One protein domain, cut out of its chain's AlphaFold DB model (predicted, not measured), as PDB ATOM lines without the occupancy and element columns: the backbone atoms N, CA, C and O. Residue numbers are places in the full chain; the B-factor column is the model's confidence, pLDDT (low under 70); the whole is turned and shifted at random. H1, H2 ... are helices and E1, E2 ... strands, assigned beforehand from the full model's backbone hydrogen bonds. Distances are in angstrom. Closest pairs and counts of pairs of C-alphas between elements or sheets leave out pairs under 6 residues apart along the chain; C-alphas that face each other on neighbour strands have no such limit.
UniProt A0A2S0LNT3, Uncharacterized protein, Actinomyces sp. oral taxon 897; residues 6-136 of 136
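What this domain is: This is residues 6 to 136 of the 136 residues of an uncharacterized protein of Actinomyces sp. oral taxon 897 (UniProt A0A2S0LNT3). A single twisted sheet of six strands forms a curled wall, with E1 and E2 turned away from the rest, and the long loops in residues 39 to 58 and 105 to 120 lie over part of one face while the other face of E3, E4 and E5 is bare. H1 stands at the end of the sheet where E3 and E4 begin, and H2 is at the opposite end, its residues 129 to 134 sticking out with 135 and 136. The printed part has 131 residues with two named helices and six named strands, in the order E1 E2 E3 H1 E4 E5 E6 H2, and under half of the residues are in named elements. The sheet runs E1 E2 E3 E4 E5 E6 and is mixed, and the class is mixed, helices and strands. The whole is compact, with a radius of gyration of the C-alphas of 15.0 A and spans of 41 by 34 by 31 A.

How they stand to each other: In the sheet, E3, residues 30 to 38, and E4, residues 88 to 95, are parallel inner neighbours at 20 degrees, with N 34 and O 90 3.0 A apart. E2, residues 21 to 24, is antiparallel to E3 at 142 degrees, with N 23 and O 31 at 2.9 A. The edge strand E1, residues 6 to 9, is antiparallel to E2 at 171 degrees, with N 7 and O 22 at 2.9 A. On the other side of E4 is E5, residues 100 to 104, antiparallel at 160 degrees, with N 93 and O 102 at 2.8 A. The other edge strand, E6, residues 121 to 124, is antiparallel to E5 at 165 degrees, with N 101 and O 123 at 2.9 A. E1 E2 E3 and E4 E5 E6 are meanders, each strand the antiparallel neighbour of the one before. H1, residues 59 to 69, joins E3 and E4 in a strand-helix-strand unit, two parallel neighbour strands with a helix between, and its crossover is right-handed. H1 only grazes the sheet with residues 59 to 66; its closest C-alphas to E3 are those of Val 32 and Val 62, 8.0 A apart. H2, residues 125 to 134, only grazes it with residues 125 to 128; its closest C-alphas to E5 are those of Thr 100 and Leu 125, 4.6 A apart. H1 and H2 are apart. Every O i to N i+4 pair is within hydrogen-bond range in both helices.

Where its parts are: E1 begins at C-alpha 6 (-16.936, 0.144, 98.752). E3 is 26.1 A long and E4 23.0 A; H1 is 15.3 A, H2 14.6 A and E5 13.0 A. H2 ends at C-alpha 134 (-5.986, -14.253, 101.770).

The domain as a whole: The C-alphas of Arg 41 and Glu 75 are the two farthest apart, 42.8 A. The printed part has no cut. The links E1 to E2, E3 to H1, H1 to E4 and E5 to E6 are long. Confidence is under 70 at residues 12 to 18, 53 and 133 to 136.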
ATOM      1  N   LEU A   6     -15.584   0.567  98.413       91.69
ATOM      2  CA  LEU A   6     -16.936   0.144  98.752       91.69
ATOM      3  C   LEU A   6     -17.617   1.217  99.610       91.69
ATOM      4  O   LEU A   6     -17.164   1.479 100.721       91.69
ATOM      5  N   LEU A   7     -18.725   1.778  99.123       90.62
ATOM      6  CA  LEU A   7     -19.539   2.726  99.887       90.62
ATOM      7  C   LEU A   7     -20.587   1.978 100.711       90.62
ATOM      8  O   LEU A   7     -20.637   2.120 101.931       90.62
ATOM      9  N   THR A   8     -21.371   1.126 100.043       89.25
ATOM     10  CA  THR A   8     -22.486   0.404 100.666       89.25
ATOM     11  C   THR A   8     -22.659  -0.982 100.059       89.25
ATOM     12  O   THR A   8     -22.603  -1.154  98.842       89.25
ATOM     13  N   ILE A   9     -22.912  -1.971 100.927       88.25
ATOM     14  CA  ILE A   9     -23.479  -3.275 100.558       88.25
ATOM     15  C   ILE A   9     -24.905  -3.305 101.086       88.25
ATOM     16  O   ILE A   9     -25.132  -3.249 102.296       88.25
ATOM     17  N   HIS A  10     -25.858  -3.425 100.182       83.50
ATOM     18  CA  HIS A  10     -27.264  -3.544 100.515       83.50
ATOM     19  C   HIS A  10     -27.592  -5.017 100.791       83.50
ATOM     20  O   HIS A  10     -27.184  -5.915 100.058       83.50
ATOM     21  N   THR A  11     -28.305  -5.299 101.882       73.25
ATOM     22  CA  THR A  11     -28.686  -6.674 102.249       73.25
ATOM     23  C   THR A  11     -30.112  -6.995 101.825       73.25
ATOM     24  O   THR A  11     -30.977  -6.119 101.816       73.25
ATOM     25  N   GLU A  12     -30.405  -8.265 101.551       64.69
ATOM     26  CA  GLU A  12     -31.774  -8.715 101.286       64.69
ATOM     27  C   GLU A  12     -32.723  -8.307 102.431       64.69
ATOM     28  O   GLU A  12     -32.373  -8.369 103.611       64.69
ATOM     29  N   GLY A  13     -33.915  -7.819 102.083       58.25
ATOM     30  CA  GLY A  13     -34.890  -7.323 103.058       58.25
ATOM     31  C   GLY A  13     -34.581  -5.939 103.635       58.25
ATOM     32  O   GLY A  13     -35.444  -5.388 104.317       58.25
ATOM     33  N   SER A  14     -33.425  -5.337 103.315       61.09
ATOM     34  CA  SER A  14     -33.177  -3.920 103.608       61.09
ATOM     35  C   SER A  14     -34.292  -3.063 103.015       61.09
ATOM     36  O   SER A  14     -34.819  -2.208 103.723       61.09
ATOM     37  N   ARG A  15     -34.716  -3.341 101.765       60.19
ATOM     38  CA  ARG A  15     -35.892  -2.752 101.093       60.19
ATOM     39  C   ARG A  15     -36.439  -3.682  99.989       60.19
ATOM     40  O   ARG A  15     -35.688  -4.482  99.430       60.19
ATOM     41  N   PRO A  16     -37.734  -3.596  99.626       50.44
ATOM     42  CA  PRO A  16     -38.263  -4.325  98.476       50.44
ATOM     43  C   PRO A  16     -37.667  -3.763  97.173       50.44
ATOM     44  O   PRO A  16     -37.915  -2.606  96.843       50.44
ATOM     45  N   GLN A  17     -36.932  -4.608  96.434       60.44
ATOM     46  CA  GLN A  17     -36.329  -4.313  95.117       60.44
ATOM     47  C   GLN A  17     -35.196  -3.263  95.165       60.44
ATOM     48  O   GLN A  17     -35.259  -2.264  94.451       60.44
ATOM     49  N   GLY A  18     -34.205  -3.468  96.042       68.31
ATOM     50  CA  GLY A  18     -33.064  -2.562  96.254       68.31
ATOM     51  C   GLY A  18     -31.868  -2.780  95.315       68.31
ATOM     52  O   GLY A  18     -31.854  -3.730  94.537       68.31
ATOM     53  N   LEU A  19     -30.899  -1.862  95.398       80.75
ATOM     54  CA  LEU A  19     -29.544  -2.002  94.841       80.75
ATOM     55  C   LEU A  19     -28.796  -3.115  95.571       80.75
ATOM     56  O   LEU A  19     -29.160  -3.410  96.703       80.75
ATOM     57  N   ASP A  20     -27.738  -3.664  94.972       88.75
ATOM     58  CA  ASP A  20     -26.832  -4.577  95.679       88.75
ATOM     59  C   ASP A  20     -25.619  -3.832  96.245       88.75
ATOM     60  O   ASP A  20     -25.296  -3.982  97.425       88.75
ATOM     61  N   LEU A  21     -24.946  -3.009  95.432       91.12
ATOM     62  CA  LEU A  21     -23.731  -2.300  95.845       91.12
ATOM     63  C   LEU A  21     -23.693  -0.856  95.334       91.12
ATOM     64  O   LEU A  21     -24.102  -0.560  94.208       91.12
ATOM     65  N   GLU A  22     -23.078   0.007  96.136       93.19
ATOM     66  CA  GLU A  22     -22.579   1.321  95.729       93.19
ATOM     67  C   GLU A  22     -21.071   1.380  95.970       93.19
ATOM     68  O   GLU A  22     -20.570   0.953  97.015       93.19
ATOM     69  N   THR A  23     -20.332   1.904  94.996       93.75
ATOM     70  CA  THR A  23     -18.872   2.040  95.072       93.75
ATOM     71  C   THR A  23     -18.423   3.404  94.565       93.75
ATOM     72  O   THR A  23     -19.098   3.992  93.727       93.75
ATOM     73  N   LEU A  24     -17.282   3.896  95.042       93.62
ATOM     74  CA  LEU A  24     -16.600   5.066  94.500       93.62
ATOM     75  C   LEU A  24     -15.478   4.587  93.579       93.62
ATOM     76  O   LEU A  24     -14.554   3.909  94.029       93.62
ATOM     77  N   GLY A  25     -15.580   4.900  92.291       90.75
ATOM     78  CA  GLY A  25     -14.560   4.584  91.301       90.75
ATOM     79  C   GLY A  25     -13.302   5.448  91.466       90.75
ATOM     80  O   GLY A  25     -13.356   6.534  92.049       90.75
ATOM     81  N   PRO A  26     -12.153   5.014  90.919       88.25
ATOM     82  CA  PRO A  26     -10.912   5.797  90.936       88.25
ATOM     83  C   PRO A  26     -10.998   7.092  90.108       88.25
ATOM     84  O   PRO A  26     -10.142   7.965  90.222       88.25
ATOM     85  N   ASP A  27     -12.026   7.214  89.271       87.31
ATOM     86  CA  ASP A  27     -12.400   8.417  88.530       87.31
ATOM     87  C   ASP A  27     -13.240   9.406  89.361       87.31
ATOM     88  O   ASP A  27     -13.590  10.476  88.868       87.31
ATOM     89  N   GLY A  28     -13.541   9.073  90.621       88.38
ATOM     90  CA  GLY A  28     -14.337   9.890  91.531       88.38
ATOM     91  C   GLY A  28     -15.849   9.741  91.356       88.38
ATOM     92  O   GLY A  28     -16.596  10.453  92.025       88.38
ATOM     93  N   ARG A  29     -16.319   8.829  90.493       91.75
ATOM     94  CA  ARG A  29     -17.752   8.613  90.261       91.75
ATOM     95  C   ARG A  29     -18.334   7.603  91.235       91.75
ATOM     96  O   ARG A  29     -17.707   6.600  91.569       91.75
ATOM     97  N   VAL A  30     -19.581   7.827  91.641       93.50
ATOM     98  CA  VAL A  30     -20.373   6.783  92.298       93.50
ATOM     99  C   VAL A  30     -20.848   5.800  91.232       93.50
ATOM    100  O   VAL A  30     -21.427   6.194  90.222       93.50
ATOM    101  N   HIS A  31     -20.623   4.513  91.467       93.62
ATOM    102  CA  HIS A  31     -21.119   3.420  90.645       93.62
ATOM    103  C   HIS A  31     -22.141   2.608  91.421       93.62
ATOM    104  O   HIS A  31     -21.843   2.061  92.486       93.62
ATOM    105  N   VAL A  32     -23.321   2.477  90.828       94.06
ATOM    106  CA  VAL A  32     -24.357   1.552  91.267       94.06
ATOM    107  C   VAL A  32     -24.150   0.220  90.565       94.06
ATOM    108  O   VAL A  32     -24.043   0.172  89.335       94.06
ATOM    109  N   ILE A  33     -24.107  -0.864  91.334       93.44
ATOM    110  CA  ILE A  33     -23.815  -2.197  90.812       93.44
ATOM    111  C   ILE A  33     -24.903  -3.178  91.237       93.44
ATOM    112  O   ILE A  33     -25.231  -3.299  92.416       93.44
ATOM    113  N   GLU A  34     -25.408  -3.913  90.253       93.25
ATOM    114  CA  GLU A  34     -26.266  -5.080  90.443       93.25
ATOM    115  C   GLU A  34     -25.442  -6.366  90.335       93.25
ATOM    116  O   GLU A  34     -24.666  -6.528  89.392       93.25
ATOM    117  N   VAL A  35     -25.647  -7.325  91.231       92.50
ATOM    118  CA  VAL A  35     -24.980  -8.628  91.235       92.50
ATOM    119  C   VAL A  35     -25.990  -9.737  90.942       92.50
ATOM    120  O   VAL A  35     -26.981  -9.926  91.637       92.50
ATOM    121  N   LYS A  36     -25.728 -10.549  89.914       91.88
ATOM    122  CA  LYS A  36     -26.598 -11.671  89.532       91.88
ATOM    123  C   LYS A  36     -25.848 -12.995  89.532       91.88
ATOM    124  O   LYS A  36     -24.918 -13.197  88.759       91.88
ATOM    125  N   GLY A  37     -26.297 -13.928  90.366       93.19
ATOM    126  CA  GLY A  37     -25.809 -15.306  90.370       93.19
ATOM    127  C   GLY A  37     -26.527 -16.183  89.343       93.19
ATOM    128  O   GLY A  37     -27.730 -16.048  89.117       93.19
ATOM    129  N   THR A  38     -25.803 -17.120  88.737       93.69
ATOM    130  CA  THR A  38     -26.373 -18.218  87.953       93.69
ATOM    131  C   THR A  38     -25.572 -19.501  88.159       93.69
ATOM    132  O   THR A  38     -24.351 -19.483  88.263       93.69
ATOM    133  N   ALA A  39     -26.279 -20.630  88.173       93.19
ATOM    134  CA  ALA A  39     -25.706 -21.976  88.095       93.19
ATOM    135  C   ALA A  39     -26.306 -22.765  86.913       93.19
ATOM    136  O   ALA A  39     -26.289 -24.002  86.878       93.19
ATOM    137  N   ALA A  40     -26.917 -22.049  85.960       91.44
ATOM    138  CA  ALA A  40     -27.585 -22.642  84.810       91.44
ATOM    139  C   ALA A  40     -26.613 -23.477  83.966       91.44
ATOM    140  O   ALA A  40     -25.420 -23.199  83.889       91.44
ATOM    141  N   ARG A  41     -27.135 -24.528  83.316       91.12
ATOM    142  CA  ARG A  41     -26.332 -25.357  82.400       91.12
ATOM    143  C   ARG A  41     -25.872 -24.564  81.183       91.12
ATOM    144  O   ARG A  41     -24.724 -24.691  80.776       91.12
ATOM    145  N   ASP A  42     -26.797 -23.782  80.642       90.75
ATOM    146  CA  ASP A  42     -26.584 -22.964  79.463       90.75
ATOM    147  C   ASP A  42     -26.392 -21.529  79.922       90.75
ATOM    148  O   ASP A  42     -27.293 -20.925  80.519       90.75
ATOM    149  N   TYR A  43     -25.208 -20.994  79.644       88.19
ATOM    150  CA  TYR A  43     -24.890 -19.616  79.956       88.19
ATOM    151  C   TYR A  43     -25.845 -18.664  79.227       88.19
ATOM    152  O   TYR A  43     -26.146 -18.829  78.040       88.19
ATOM    153  N   ARG A  44     -26.306 -17.636  79.944       92.25
ATOM    154  CA  ARG A  44     -27.032 -16.503  79.370       92.25
ATOM    155  C   ARG A  44     -26.537 -15.210  80.009       92.25
ATOM    156  O   ARG A  44     -26.409 -15.186  81.237       92.25
ATOM    157  N   PRO A  45     -26.348 -14.142  79.213       91.44
ATOM    158  CA  PRO A  45     -26.086 -12.817  79.753       91.44
ATOM    159  C   PRO A  45     -27.160 -12.394  80.761       91.44
ATOM    160  O   PRO A  45     -28.326 -12.816  80.637       91.44
ATOM    161  N   PRO A  46     -26.802 -11.563  81.751       91.50
ATOM    162  CA  PRO A  46     -27.738 -11.148  82.777       91.50
ATOM    163  C   PRO A  46     -28.825 -10.263  82.161       91.50
ATOM    164  O   PRO A  46     -28.610  -9.526  81.199       91.50
ATOM    165  N   ARG A  47     -30.034 -10.351  82.716       89.88
ATOM    166  CA  ARG A  47     -31.181  -9.539  82.299       89.88
ATOM    167  C   ARG A  47     -31.690  -8.744  83.481       89.88
ATOM    168  O   ARG A  47     -31.769  -9.279  84.585       89.88
ATOM    169  N   MET A  48     -32.056  -7.494  83.231       89.25
ATOM    170  CA  MET A  48     -32.704  -6.661  84.235       89.25
ATOM    171  C   MET A  48     -34.190  -6.989  84.319       89.25
ATOM    172  O   MET A  48     -34.859  -7.219  83.305       89.25
ATOM    173  N   THR A  49     -34.703  -7.032  85.545       85.50
ATOM    174  CA  THR A  49     -36.111  -7.320  85.808       85.50
ATOM    175  C   THR A  49     -36.929  -6.042  85.650       85.50
ATOM    176  O   THR A  49     -36.542  -4.972  86.123       85.50
ATOM    177  N   ARG A  50     -38.085  -6.150  84.988       83.62
ATOM    178  CA  ARG A  50     -39.083  -5.080  84.979       83.62
ATOM    179  C   ARG A  50     -39.941  -5.186  86.232       83.62
ATOM    180  O   ARG A  50     -40.612  -6.193  86.434       83.62
ATOM    181  N   ASN A  51     -39.959  -4.116  87.010       73.56
ATOM    182  CA  ASN A  51     -40.696  -3.999  88.256       73.56
ATOM    183  C   ASN A  51     -41.786  -2.918  88.154       73.56
ATOM    184  O   ASN A  51     -41.890  -2.209  87.151       73.56
ATOM    185  N   VAL A  52     -42.592  -2.764  89.213       70.81
ATOM    186  CA  VAL A  52     -43.650  -1.734  89.295       70.81
ATOM    187  C   VAL A  52     -43.077  -0.322  89.104       70.81
ATOM    188  O   VAL A  52     -43.730   0.522  88.500       70.81
ATOM    189  N   GLY A  53     -41.845  -0.080  89.567       69.38
ATOM    190  CA  GLY A  53     -41.152   1.209  89.461       69.38
ATOM    191  C   GLY A  53     -40.333   1.428  88.183       69.38
ATOM    192  O   GLY A  53     -39.643   2.435  88.101       69.38
ATOM    193  N   GLY A  54     -40.371   0.506  87.213       83.25
ATOM    194  CA  GLY A  54     -39.562   0.576  85.990       83.25
ATOM    195  C   GLY A  54     -38.642  -0.629  85.803       83.25
ATOM    196  O   GLY A  54     -38.726  -1.620  86.531       83.25
ATOM    197  N   THR A  55     -37.786  -0.571  84.785       91.50
ATOM    198  CA  THR A  55     -36.728  -1.570  84.593       91.50
ATOM    199  C   THR A  55     -35.601  -1.282  85.575       91.50
ATOM    200  O   THR A  55     -35.158  -0.142  85.693       91.50
ATOM    201  N   GLN A  56     -35.127  -2.314  86.269       90.12
ATOM    202  CA  GLN A  56     -33.944  -2.210  87.118       90.12
ATOM    203  C   GLN A  56     -32.768  -1.604  86.330       90.12
ATOM    204  O   GLN A  56     -32.582  -1.928  85.159       90.12
ATOM    205  N   MET A  57     -31.996  -0.723  86.967       92.81
ATOM    206  CA  MET A  57     -30.876   0.016  86.361       92.81
ATOM    207  C   MET A  57     -31.235   1.033  85.252       92.81
ATOM    208  O   MET A  57     -30.325   1.619  84.656       92.81
ATOM    209  N   SER A  58     -32.519   1.306  84.971       94.25
ATOM    210  CA  SER A  58     -32.882   2.476  84.148       94.25
ATOM    211  C   SER A  58     -32.526   3.775  84.879       94.25
ATOM    212  O   SER A  58     -32.420   3.779  86.111       94.25
ATOM    213  N   ARG A  59     -32.357   4.891  84.156       95.06
ATOM    214  CA  ARG A  59     -32.018   6.183  84.787       95.06
ATOM    215  C   ARG A  59     -33.041   6.583  85.845       95.06
ATOM    216  O   ARG A  59     -32.679   6.929  86.966       95.06
ATOM    217  N   GLU A  60     -34.323   6.475  85.515       93.75
ATOM    218  CA  GLU A  60     -35.429   6.819  86.411       93.75
ATOM    219  C   GLU A  60     -35.428   5.934  87.656       93.75
ATOM    220  O   GLU A  60     -35.653   6.416  88.768       93.75
ATOM    221  N   TRP A  61     -35.153   4.641  87.475       92.88
ATOM    222  CA  TRP A  61     -35.105   3.699  88.580       92.88
ATOM    223  C   TRP A  61     -33.924   3.984  89.513       92.88
ATOM    224  O   TRP A  61     -34.120   4.006  90.729       92.88
ATOM    225  N   VAL A  62     -32.734   4.265  88.970       92.69
ATOM    226  CA  VAL A  62     -31.537   4.621  89.755       92.69
ATOM    227  C   VAL A  62     -31.776   5.901  90.548       92.69
ATOM    228  O   VAL A  62     -31.590   5.897  91.762       92.69
ATOM    229  N   VAL A  63     -32.281   6.962  89.909       93.38
ATOM    230  CA  VAL A  63     -32.611   8.222  90.594       93.38
ATOM    231  C   VAL A  63     -33.623   7.997  91.708       93.38
ATOM    232  O   VAL A  63     -33.419   8.465  92.826       93.38
ATOM    233  N   SER A  64     -34.713   7.274  91.432       90.06
ATOM    234  CA  SER A  64     -35.741   7.002  92.440       90.06
ATOM    235  C   SER A  64     -35.188   6.199  93.617       90.06
ATOM    236  O   SER A  64     -35.556   6.458  94.764       90.06
ATOM    237  N   THR A  65     -34.309   5.239  93.336       88.38
ATOM    238  CA  THR A  65     -33.752   4.336  94.341       88.38
ATOM    239  C   THR A  65     -32.719   5.042  95.210       88.38
ATOM    240  O   THR A  65     -32.884   5.037  96.427       88.38
ATOM    241  N   LEU A  66     -31.740   5.728  94.613       89.19
ATOM    242  CA  LEU A  66     -30.703   6.460  95.348       89.19
ATOM    243  C   LEU A  66     -31.281   7.608  96.179       89.19
ATOM    244  O   LEU A  66     -31.006   7.700  97.373       89.19
ATOM    245  N   ASN A  67     -32.182   8.419  95.610       90.12
ATOM    246  CA  ASN A  67     -32.809   9.510  96.364       90.12
ATOM    247  C   ASN A  67     -33.677   9.010  97.525       90.12
ATOM    248  O   ASN A  67     -33.792   9.684  98.546       90.12
ATOM    249  N   ARG A  68     -34.307   7.836  97.384       86.25
ATOM    250  CA  ARG A  68     -35.049   7.208  98.483       86.25
ATOM    251  C   ARG A  68     -34.110   6.611  99.524       86.25
ATOM    252  O   ARG A  68     -34.479   6.546 100.699       86.25
ATOM    253  N   ASP A  69     -32.957   6.105  99.107       80.88
ATOM    254  CA  ASP A  69     -31.959   5.585 100.030       80.88
ATOM    255  C   ASP A  69     -31.325   6.702 100.866       80.88
ATOM    256  O   ASP A  69     -31.186   6.552 102.079       80.88
ATOM    257  N   GLY A  70     -31.092   7.861 100.246       83.12
ATOM    258  CA  GLY A  70     -30.641   9.088 100.901       83.12
ATOM    259  C   GLY A  70     -29.128   9.164 101.109       83.12
ATOM    260  O   GLY A  70     -28.650  10.183 101.598       83.12
ATOM    261  N   GLN A  71     -28.381   8.123 100.728       81.56
ATOM    262  CA  GLN A  71     -26.916   8.125 100.735       81.56
ATOM    263  C   GLN A  71     -26.338   8.973  99.601       81.56
ATOM    264  O   GLN A  71     -25.440   9.780  99.830       81.56
ATOM    265  N   THR A  72     -26.913   8.840  98.404       86.38
ATOM    266  CA  THR A  72     -26.548   9.620  97.221       86.38
ATOM    267  C   THR A  72     -27.759  10.428  96.764       86.38
ATOM    268  O   THR A  72     -28.797   9.862  96.415       86.38
ATOM    269  N   HIS A  73     -27.643  11.759  96.762       89.69
ATOM    270  CA  HIS A  73     -28.686  12.641  96.239       89.69
ATOM    271  C   HIS A  73     -28.416  12.991  94.776       89.69
ATOM    272  O   HIS A  73     -27.313  13.409  94.435       89.69
ATOM    273  N   LEU A  74     -29.433  12.853  93.927       93.06
ATOM    274  CA  LEU A  74     -29.372  13.171  92.504       93.06
ATOM    275  C   LEU A  74     -30.429  14.208  92.134       93.06
ATOM    276  O   LEU A  74     -31.619  14.012  92.396       93.06
ATOM    277  N   GLU A  75     -29.997  15.263  91.442       91.81
ATOM    278  CA  GLU A  75     -30.846  16.372  90.977       91.81
ATOM    279  C   GLU A  75     -31.659  16.038  89.708       91.81
ATOM    280  O   GLU A  75     -32.334  16.900  89.149       91.81
ATOM    281  N   GLY A  76     -31.636  14.785  89.239       93.88
ATOM    282  CA  GLY A  76     -32.449  14.333  88.110       93.88
ATOM    283  C   GLY A  76     -31.862  13.147  87.351       93.88
ATOM    284  O   GLY A  76     -30.804  12.625  87.694       93.88
ATOM    285  N   VAL A  77     -32.562  12.725  86.294       95.25
ATOM    286  CA  VAL A  77     -32.144  11.607  85.419       95.25
ATOM    287  C   VAL A  77     -30.852  11.888  84.663       95.25
ATOM    288  O   VAL A  77     -30.112  10.957  84.369       95.25
ATOM    289  N   ASP A  78     -30.542  13.159  84.413       95.50
ATOM    290  CA  ASP A  78     -29.305  13.569  83.748       95.50
ATOM    291  C   ASP A  78     -28.074  13.445  84.652       95.50
ATOM    292  O   ASP A  78     -26.957  13.580  84.172       95.50
ATOM    293  N   ALA A  79     -28.246  13.133  85.939       95.62
ATOM    294  CA  ALA A  79     -27.140  12.790  86.829       95.62
ATOM    295  C   ALA A  79     -26.701  11.316  86.697       95.62
ATOM    296  O   ALA A  79     -25.802  10.884  87.411       95.62
ATOM    297  N   VAL A  80     -27.328  10.525  85.816       96.19
ATOM    298  CA  VAL A  80     -27.015   9.103  85.593       96.19
ATOM    299  C   VAL A  80     -26.504   8.897  84.169       96.19
ATOM    300  O   VAL A  80     -27.178   9.260  83.204       96.19
ATOM    301  N   GLY A  81     -25.341   8.259  84.028       93.50
ATOM    302  CA  GLY A  81     -24.701   8.021  82.737       93.50
ATOM    303  C   GLY A  81     -23.180   7.899  82.831       93.50
ATOM    304  O   GLY A  81     -22.625   7.675  83.901       93.50
ATOM    305  N   GLU A  82     -22.516   8.034  81.684       88.12
ATOM    306  CA  GLU A  82     -21.064   7.844  81.547       88.12
ATOM    307  C   GLU A  82     -20.252   9.144  81.663       88.12
ATOM    308  O   GLU A  82     -19.030   9.129  81.520       88.12
ATOM    309  N   GLY A  83     -20.911  10.279  81.904       90.44
ATOM    310  CA  GLY A  83     -20.248  11.554  82.155       90.44
ATOM    311  C   GLY A  83     -19.340  11.502  83.394       90.44
ATOM    312  O   GLY A  83     -19.578  10.701  84.299       90.44
ATOM    313  N   PRO A  84     -18.295  12.346  83.453       88.12
ATOM    314  CA  PRO A  84     -17.312  12.348  84.541       88.12
ATOM    315  C   PRO A  84     -17.901  12.713  85.914       88.12
ATOM    316  O   PRO A  84     -17.313  12.385  86.936       88.12
ATOM    317  N   ASP A  85     -19.045  13.387  85.940       89.06
ATOM    318  CA  ASP A  85     -19.797  13.809  87.124       89.06
ATOM    319  C   ASP A  85     -21.100  13.014  87.318       89.06
ATOM    320  O   ASP A  85     -21.890  13.313  88.213       89.06
ATOM    321  N   GLN A  86     -21.334  12.002  86.479       94.31
ATOM    322  CA  GLN A  86     -22.545  11.195  86.508       94.31
ATOM    323  C   GLN A  86     -22.352   9.904  87.305       94.31
ATOM    324  O   GLN A  86     -21.252   9.369  87.441       94.31
ATOM    325  N   VAL A  87     -23.467   9.373  87.803       95.38
ATOM    326  CA  VAL A  87     -23.527   8.053  88.424       95.38
ATOM    327  C   VAL A  87     -23.437   6.973  87.351       95.38
ATOM    328  O   VAL A  87     -24.313   6.860  86.486       95.38
ATOM    329  N   GLY A  88     -22.397   6.149  87.466       94.88
ATOM    330  CA  GLY A  88     -22.171   4.981  86.628       94.88
ATOM    331  C   GLY A  88     -23.060   3.804  87.026       94.88
ATOM    332  O   GLY A  88     -23.525   3.686  88.164       94.88
ATOM    333  N   ARG A  89     -23.296   2.900  86.076       94.38
ATOM    334  CA  ARG A  89     -24.158   1.725  86.253       94.38
ATOM    335  C   ARG A  89     -23.438   0.485  85.778       94.38
ATOM    336  O   ARG A  89     -22.875   0.476  84.689       94.38
ATOM    337  N   SER A  90     -23.468  -0.581  86.562       94.25
ATOM    338  CA  SER A  90     -22.823  -1.826  86.153       94.25
ATOM    339  C   SER A  90     -23.549  -3.055  86.673       94.25
ATOM    340  O   SER A  90     -24.309  -3.007  87.637       94.25
ATOM    341  N   VAL A  91     -23.311  -4.180  86.014       94.62
ATOM    342  CA  VAL A  91     -23.839  -5.484  86.391       94.62
ATOM    343  C   VAL A  91     -22.672  -6.445  86.521       94.62
ATOM    344  O   VAL A  91     -21.857  -6.584  85.613       94.62
ATOM    345  N   ILE A  92     -22.599  -7.139  87.646       95.19
ATOM    346  CA  ILE A  92     -21.683  -8.251  87.854       95.19
ATOM    347  C   ILE A  92     -22.497  -9.533  87.760       95.19
ATOM    348  O   ILE A  92     -23.482  -9.703  88.474       95.19
ATOM    349  N   GLN A  93     -22.092 -10.460  86.900       95.50
ATOM    350  CA  GLN A  93     -22.680 -11.792  86.863       95.50
ATOM    351  C   GLN A  93     -21.679 -12.827  87.364       95.50
ATOM    352  O   GLN A  93     -20.576 -12.942  86.832       95.50
ATOM    353  N   VAL A  94     -22.098 -13.602  88.359       96.38
ATOM    354  CA  VAL A  94     -21.354 -14.745  88.890       96.38
ATOM    355  C   VAL A  94     -21.929 -16.014  88.269       96.38
ATOM    356  O   VAL A  94     -23.059 -16.394  88.574       96.38
ATOM    357  N   ASP A  95     -21.167 -16.661  87.392       96.38
ATOM    358  CA  ASP A  95     -21.499 -17.973  86.839       96.38
ATOM    359  C   ASP A  95     -20.764 -19.054  87.635       96.38
ATOM    360  O   ASP A  95     -19.588 -19.348  87.410       96.38
ATOM    361  N   GLU A  96     -21.467 -19.651  88.595       95.75
ATOM    362  CA  GLU A  96     -20.896 -20.663  89.482       95.75
ATOM    363  C   GLU A  96     -20.512 -21.939  88.740       95.75
ATOM    364  O   GLU A  96     -19.550 -22.610  89.115       95.75
ATOM    365  N   ARG A  97     -21.266 -22.284  87.692       94.19
ATOM    366  CA  ARG A  97     -21.027 -23.503  86.925       94.19
ATOM    367  C   ARG A  97     -19.908 -23.305  85.912       94.19
ATOM    368  O   ARG A  97     -19.077 -24.198  85.762       94.19
ATOM    369  N   GLY A  98     -19.912 -22.174  85.213       94.56
ATOM    370  CA  GLY A  98     -18.845 -21.778  84.297       94.56
ATOM    371  C   GLY A  98     -17.551 -21.394  85.017       94.56
ATOM    372  O   GLY A  98     -16.489 -21.415  84.403       94.56
ATOM    373  N   GLY A  99     -17.622 -21.092  86.317       96.19
ATOM    374  CA  GLY A  99     -16.467 -20.737  87.134       96.19
ATOM    375  C   GLY A  99     -15.937 -19.337  86.835       96.19
ATOM    376  O   GLY A  99     -14.731 -19.114  86.942       96.19
ATOM    377  N   THR A 100     -16.807 -18.396  86.459       96.69
ATOM    378  CA  THR A 100     -16.410 -17.041  86.059       96.69
ATOM    379  C   THR A 100     -17.198 -15.953  86.783       96.69
ATOM    380  O   THR A 100     -18.325 -16.148  87.241       96.69
ATOM    381  N   VAL A 101     -16.585 -14.775  86.876       96.44
ATOM    382  CA  VAL A 101     -17.235 -13.519  87.256       96.44
ATOM    383  C   VAL A 101     -17.080 -12.560  86.087       96.44
ATOM    384  O   VAL A 101     -15.962 -12.282  85.667       96.44
ATOM    385  N   SER A 102     -18.186 -12.057  85.551       96.06
ATOM    386  CA  SER A 102     -18.185 -11.113  84.430       96.06
ATOM    387  C   SER A 102     -18.721  -9.755  84.862       96.06
ATOM    388  O   SER A 102     -19.649  -9.684  85.666       96.06
ATOM    389  N   VAL A 103     -18.121  -8.686  84.349       95.31
ATOM    390  CA  VAL A 103     -18.522  -7.297  84.597       95.31
ATOM    391  C   VAL A 103     -19.062  -6.719  83.302       95.31
ATOM    392  O   VAL A 103     -18.450  -6.895  82.249       95.31
ATOM    393  N   TRP A 104     -20.195  -6.040  83.417       95.31
ATOM    394  CA  TRP A 104     -20.915  -5.412  82.327       95.31
ATOM    395  C   TRP A 104     -21.205  -3.955  82.694       95.31
ATOM    396  O   TRP A 104     -21.935  -3.691  83.647       95.31
ATOM    397  N   GLU A 105     -20.626  -3.013  81.968       92.88
ATOM    398  CA  GLU A 105     -20.662  -1.575  82.262       92.88
ATOM    399  C   GLU A 105     -21.610  -0.837  81.311       92.88
ATOM    400  O   GLU A 105     -22.146   0.213  81.642       92.88
ATOM    401  N   HIS A 106     -21.926  -1.434  80.162       92.69
ATOM    402  CA  HIS A 106     -22.828  -0.850  79.174       92.69
ATOM    403  C   HIS A 106     -24.306  -1.139  79.477       92.69
ATOM    404  O   HIS A 106     -24.967  -1.954  78.825       92.69
ATOM    405  N   VAL A 107     -24.840  -0.441  80.482       93.88
ATOM    406  CA  VAL A 107     -26.276  -0.429  80.797       93.88
ATOM    407  C   VAL A 107     -26.948   0.767  80.124       93.88
ATOM    408  O   VAL A 107     -26.686   1.920  80.456       93.88
ATOM    409  N   GLY A 108     -27.857   0.490  79.192       93.06
ATOM    410  CA  GLY A 108     -28.649   1.498  78.498       93.06
ATOM    411  C   GLY A 108     -29.574   2.281  79.429       93.06
ATOM    412  O   GLY A 108     -29.874   1.887  80.559       93.06
ATOM    413  N   ASP A 109     -30.065   3.420  78.952       94.62
ATOM    414  CA  ASP A 109     -30.911   4.319  79.747       94.62
ATOM    415  C   ASP A 109     -32.232   3.679  80.184       94.62
ATOM    416  O   ASP A 109     -32.739   3.986  81.261       94.62
ATOM    417  N   ASP A 110     -32.727   2.713  79.410       93.56
ATOM    418  CA  ASP A 110     -33.916   1.912  79.710       93.56
ATOM    419  C   ASP A 110     -33.644   0.715  80.643       93.56
ATOM    420  O   ASP A 110     -34.535  -0.112  80.869       93.56
ATOM    421  N   GLY A 111     -32.421   0.606  81.172       93.06
ATOM    422  CA  GLY A 111     -31.961  -0.476  82.041       93.06
ATOM    423  C   GLY A 111     -31.585  -1.755  81.294       93.06
ATOM    424  O   GLY A 111     -31.267  -2.761  81.926       93.06
ATOM    425  N   ARG A 112     -31.621  -1.781  79.956       92.94
ATOM    426  CA  ARG A 112     -31.165  -2.954  79.206       92.94
ATOM    427  C   ARG A 112     -29.655  -2.976  79.113       92.94
ATOM    428  O   ARG A 112     -29.023  -1.984  78.780       92.94
ATOM    429  N   LEU A 113     -29.098  -4.150  79.349       93.25
ATOM    430  CA  LEU A 113     -27.685  -4.384  79.146       93.25
ATOM    431  C   LEU A 113     -27.393  -4.620  77.662       93.25
ATOM    432  O   LEU A 113     -28.076  -5.435  77.028       93.25
ATOM    433  N   ASP A 114     -26.386  -3.937  77.119       92.81
ATOM    434  CA  ASP A 114     -25.839  -4.299  75.816       92.81
ATOM    435  C   ASP A 114     -25.060  -5.609  75.955       92.81
ATOM    436  O   ASP A 114     -24.122  -5.731  76.738       92.81
ATOM    437  N   THR A 115     -25.495  -6.620  75.210       93.44
ATOM    438  CA  THR A 115     -24.913  -7.967  75.253       93.44
ATOM    439  C   THR A 115     -24.255  -8.361  73.937       93.44
ATOM    440  O   THR A 115     -23.778  -9.486  73.802       93.44
ATOM    441  N   SER A 116     -24.221  -7.447  72.964       92.12
ATOM    442  CA  SER A 116     -23.723  -7.712  71.615       92.12
ATOM    443  C   SER A 116     -22.208  -7.931  71.568       92.12
ATOM    444  O   SER A 116     -21.741  -8.768  70.797       92.12
ATOM    445  N   GLY A 117     -21.455  -7.228  72.421       91.38
ATOM    446  CA  GLY A 117     -19.997  -7.338  72.536       91.38
ATOM    447  C   GLY A 117     -19.499  -8.376  73.546       91.38
ATOM    448  O   GLY A 117     -18.301  -8.642  73.596       91.38
ATOM    449  N   GLY A 118     -20.395  -8.984  74.330       94.12
ATOM    450  CA  GLY A 118     -20.008  -9.741  75.523       94.12
ATOM    451  C   GLY A 118     -19.644  -8.832  76.709       94.12
ATOM    452  O   GLY A 118     -19.879  -7.628  76.644       94.12
ATOM    453  N   PRO A 119     -19.138  -9.408  77.815       95.88
ATOM    454  CA  PRO A 119     -18.779  -8.650  79.011       95.88
ATOM    455  C   PRO A 119     -17.510  -7.823  78.806       95.88
ATOM    456  O   PRO A 119     -16.569  -8.277  78.155       95.88
ATOM    457  N   ASP A 120     -17.437  -6.671  79.467       95.00
ATOM    458  CA  ASP A 120     -16.271  -5.782  79.439       95.00
ATOM    459  C   ASP A 120     -15.041  -6.444  80.059       95.00
ATOM    460  O   ASP A 120     -13.912  -6.283  79.592       95.00
ATOM    461  N   ARG A 121     -15.254  -7.210  81.137       94.88
ATOM    462  CA  ARG A 121     -14.196  -7.925  81.863       94.88
ATOM    463  C   ARG A 121     -14.696  -9.273  82.364       94.88
ATOM    464  O   ARG A 121     -15.839  -9.395  82.802       94.88
ATOM    465  N   VAL A 122     -13.816 -10.275  82.355       95.69
ATOM    466  CA  VAL A 122     -14.090 -11.623  82.875       95.69
ATOM    467  C   VAL A 122     -12.941 -12.071  83.764       95.69
ATOM    468  O   VAL A 122     -11.779 -11.973  83.382       95.69
ATOM    469  N   TYR A 123     -13.283 -12.599  84.932       95.06
ATOM    470  CA  TYR A 123     -12.359 -13.136  85.920       95.06
ATOM    471  C   TYR A 123     -12.683 -14.602  86.204       95.06
ATOM    472  O   TYR A 123     -13.832 -15.036  86.084       95.06
ATOM    473  N   SER A 124     -11.673 -15.353  86.636       95.81
ATOM    474  CA  SER A 124     -11.850 -16.678  87.230       95.81
ATOM    475  C   SER A 124     -12.514 -16.542  88.604       95.81
ATOM    476  O   SER A 124     -12.078 -15.762  89.450       95.81
ATOM    477  N   LEU A 125     -13.571 -17.320  88.851       94.50
ATOM    478  CA  LEU A 125     -14.236 -17.349  90.157       94.50
ATOM    479  C   LEU A 125     -13.329 -17.943  91.247       94.50
ATOM    480  O   LEU A 125     -13.477 -17.600  92.420       94.50
ATOM    481  N   ALA A 126     -12.398 -18.829  90.880       94.19
ATOM    482  CA  ALA A 126     -11.434 -19.383  91.827       94.19
ATOM    483  C   ALA A 126     -10.504 -18.285  92.362       94.19
ATOM    484  O   ALA A 126     -10.360 -18.149  93.574       94.19
ATOM    485  N   ASP A 127      -9.988 -17.438  91.472       90.94
ATOM    486  CA  ASP A 127      -9.055 -16.363  91.814       90.94
ATOM    487  C   ASP A 127      -9.718 -15.357  92.766       90.94
ATOM    488  O   ASP A 127      -9.144 -14.967  93.782       90.94
ATOM    489  N   VAL A 128     -10.984 -15.005  92.501       85.12
ATOM    490  CA  VAL A 128     -11.780 -14.129  93.378       85.12
ATOM    491  C   VAL A 128     -11.968 -14.746  94.770       85.12
ATOM    492  O   VAL A 128     -11.856 -14.054  95.785       85.12
ATOM    493  N   ARG A 129     -12.233 -16.058  94.849       86.06
ATOM    494  CA  ARG A 129     -12.378 -16.771  96.130       86.06
ATOM    495  C   ARG A 129     -11.066 -16.843  96.907       86.06
ATOM    496  O   ARG A 129     -11.091 -16.799  98.136       86.06
ATOM    497  N   ASP A 130      -9.933 -16.944  96.225       81.12
ATOM    498  CA  ASP A 130      -8.628 -17.004  96.879       81.12
ATOM    499  C   ASP A 130      -8.205 -15.642  97.444       81.12
ATOM    500  O   ASP A 130      -7.694 -15.591  98.564       81.12
ATOM    501  N   VAL A 131      -8.545 -14.532  96.777       73.38
ATOM    502  CA  VAL A 131      -8.409 -13.178  97.353       73.38
ATOM    503  C   VAL A 131      -9.226 -13.040  98.641       73.38
ATOM    504  O   VAL A 131      -8.718 -12.544  99.646       73.38
ATOM    505  N   GLN A 132     -10.467 -13.544  98.661       70.31
ATOM    506  CA  GLN A 132     -11.301 -13.528  99.871       70.31
ATOM    507  C   GLN A 132     -10.655 -14.303 101.033       70.31
ATOM    508  O   GLN A 132     -10.809 -13.920 102.192       70.31
ATOM    509  N   ARG A 133      -9.959 -15.407 100.741       69.12
ATOM    510  CA  ARG A 133      -9.277 -16.224 101.756       69.12
ATOM    511  C   ARG A 133      -8.000 -15.572 102.267       69.12
ATOM    512  O   ARG A 133      -7.745 -15.661 103.457       69.12
ATOM    513  N   ALA A 134      -7.224 -14.934 101.395       63.72
ATOM    514  CA  ALA A 134      -5.986 -14.253 101.770       63.72
ATOM    515  C   ALA A 134      -6.221 -12.978 102.604       63.72
ATOM    516  O   ALA A 134      -5.326 -12.552 103.327       63.72
ATOM    517  N   GLY A 135      -7.408 -12.370 102.503       55.69
ATOM    518  CA  GLY A 135      -7.816 -11.212 103.305       55.69
ATOM    519  C   GLY A 135      -8.473 -11.535 104.655       55.69
ATOM    520  O   GLY A 135      -8.942 -10.609 105.314       55.69
ATOM    521  N   ARG A 136      -8.563 -12.815 105.049       51.66
ATOM    522  CA  ARG A 136      -9.024 -13.263 106.377       51.66
ATOM    523  C   ARG A 136      -7.843 -13.667 107.247       51.66
ATOM    524  O   ARG A 136      -7.939 -13.426 108.468       51.66
TER     525      ARG A 136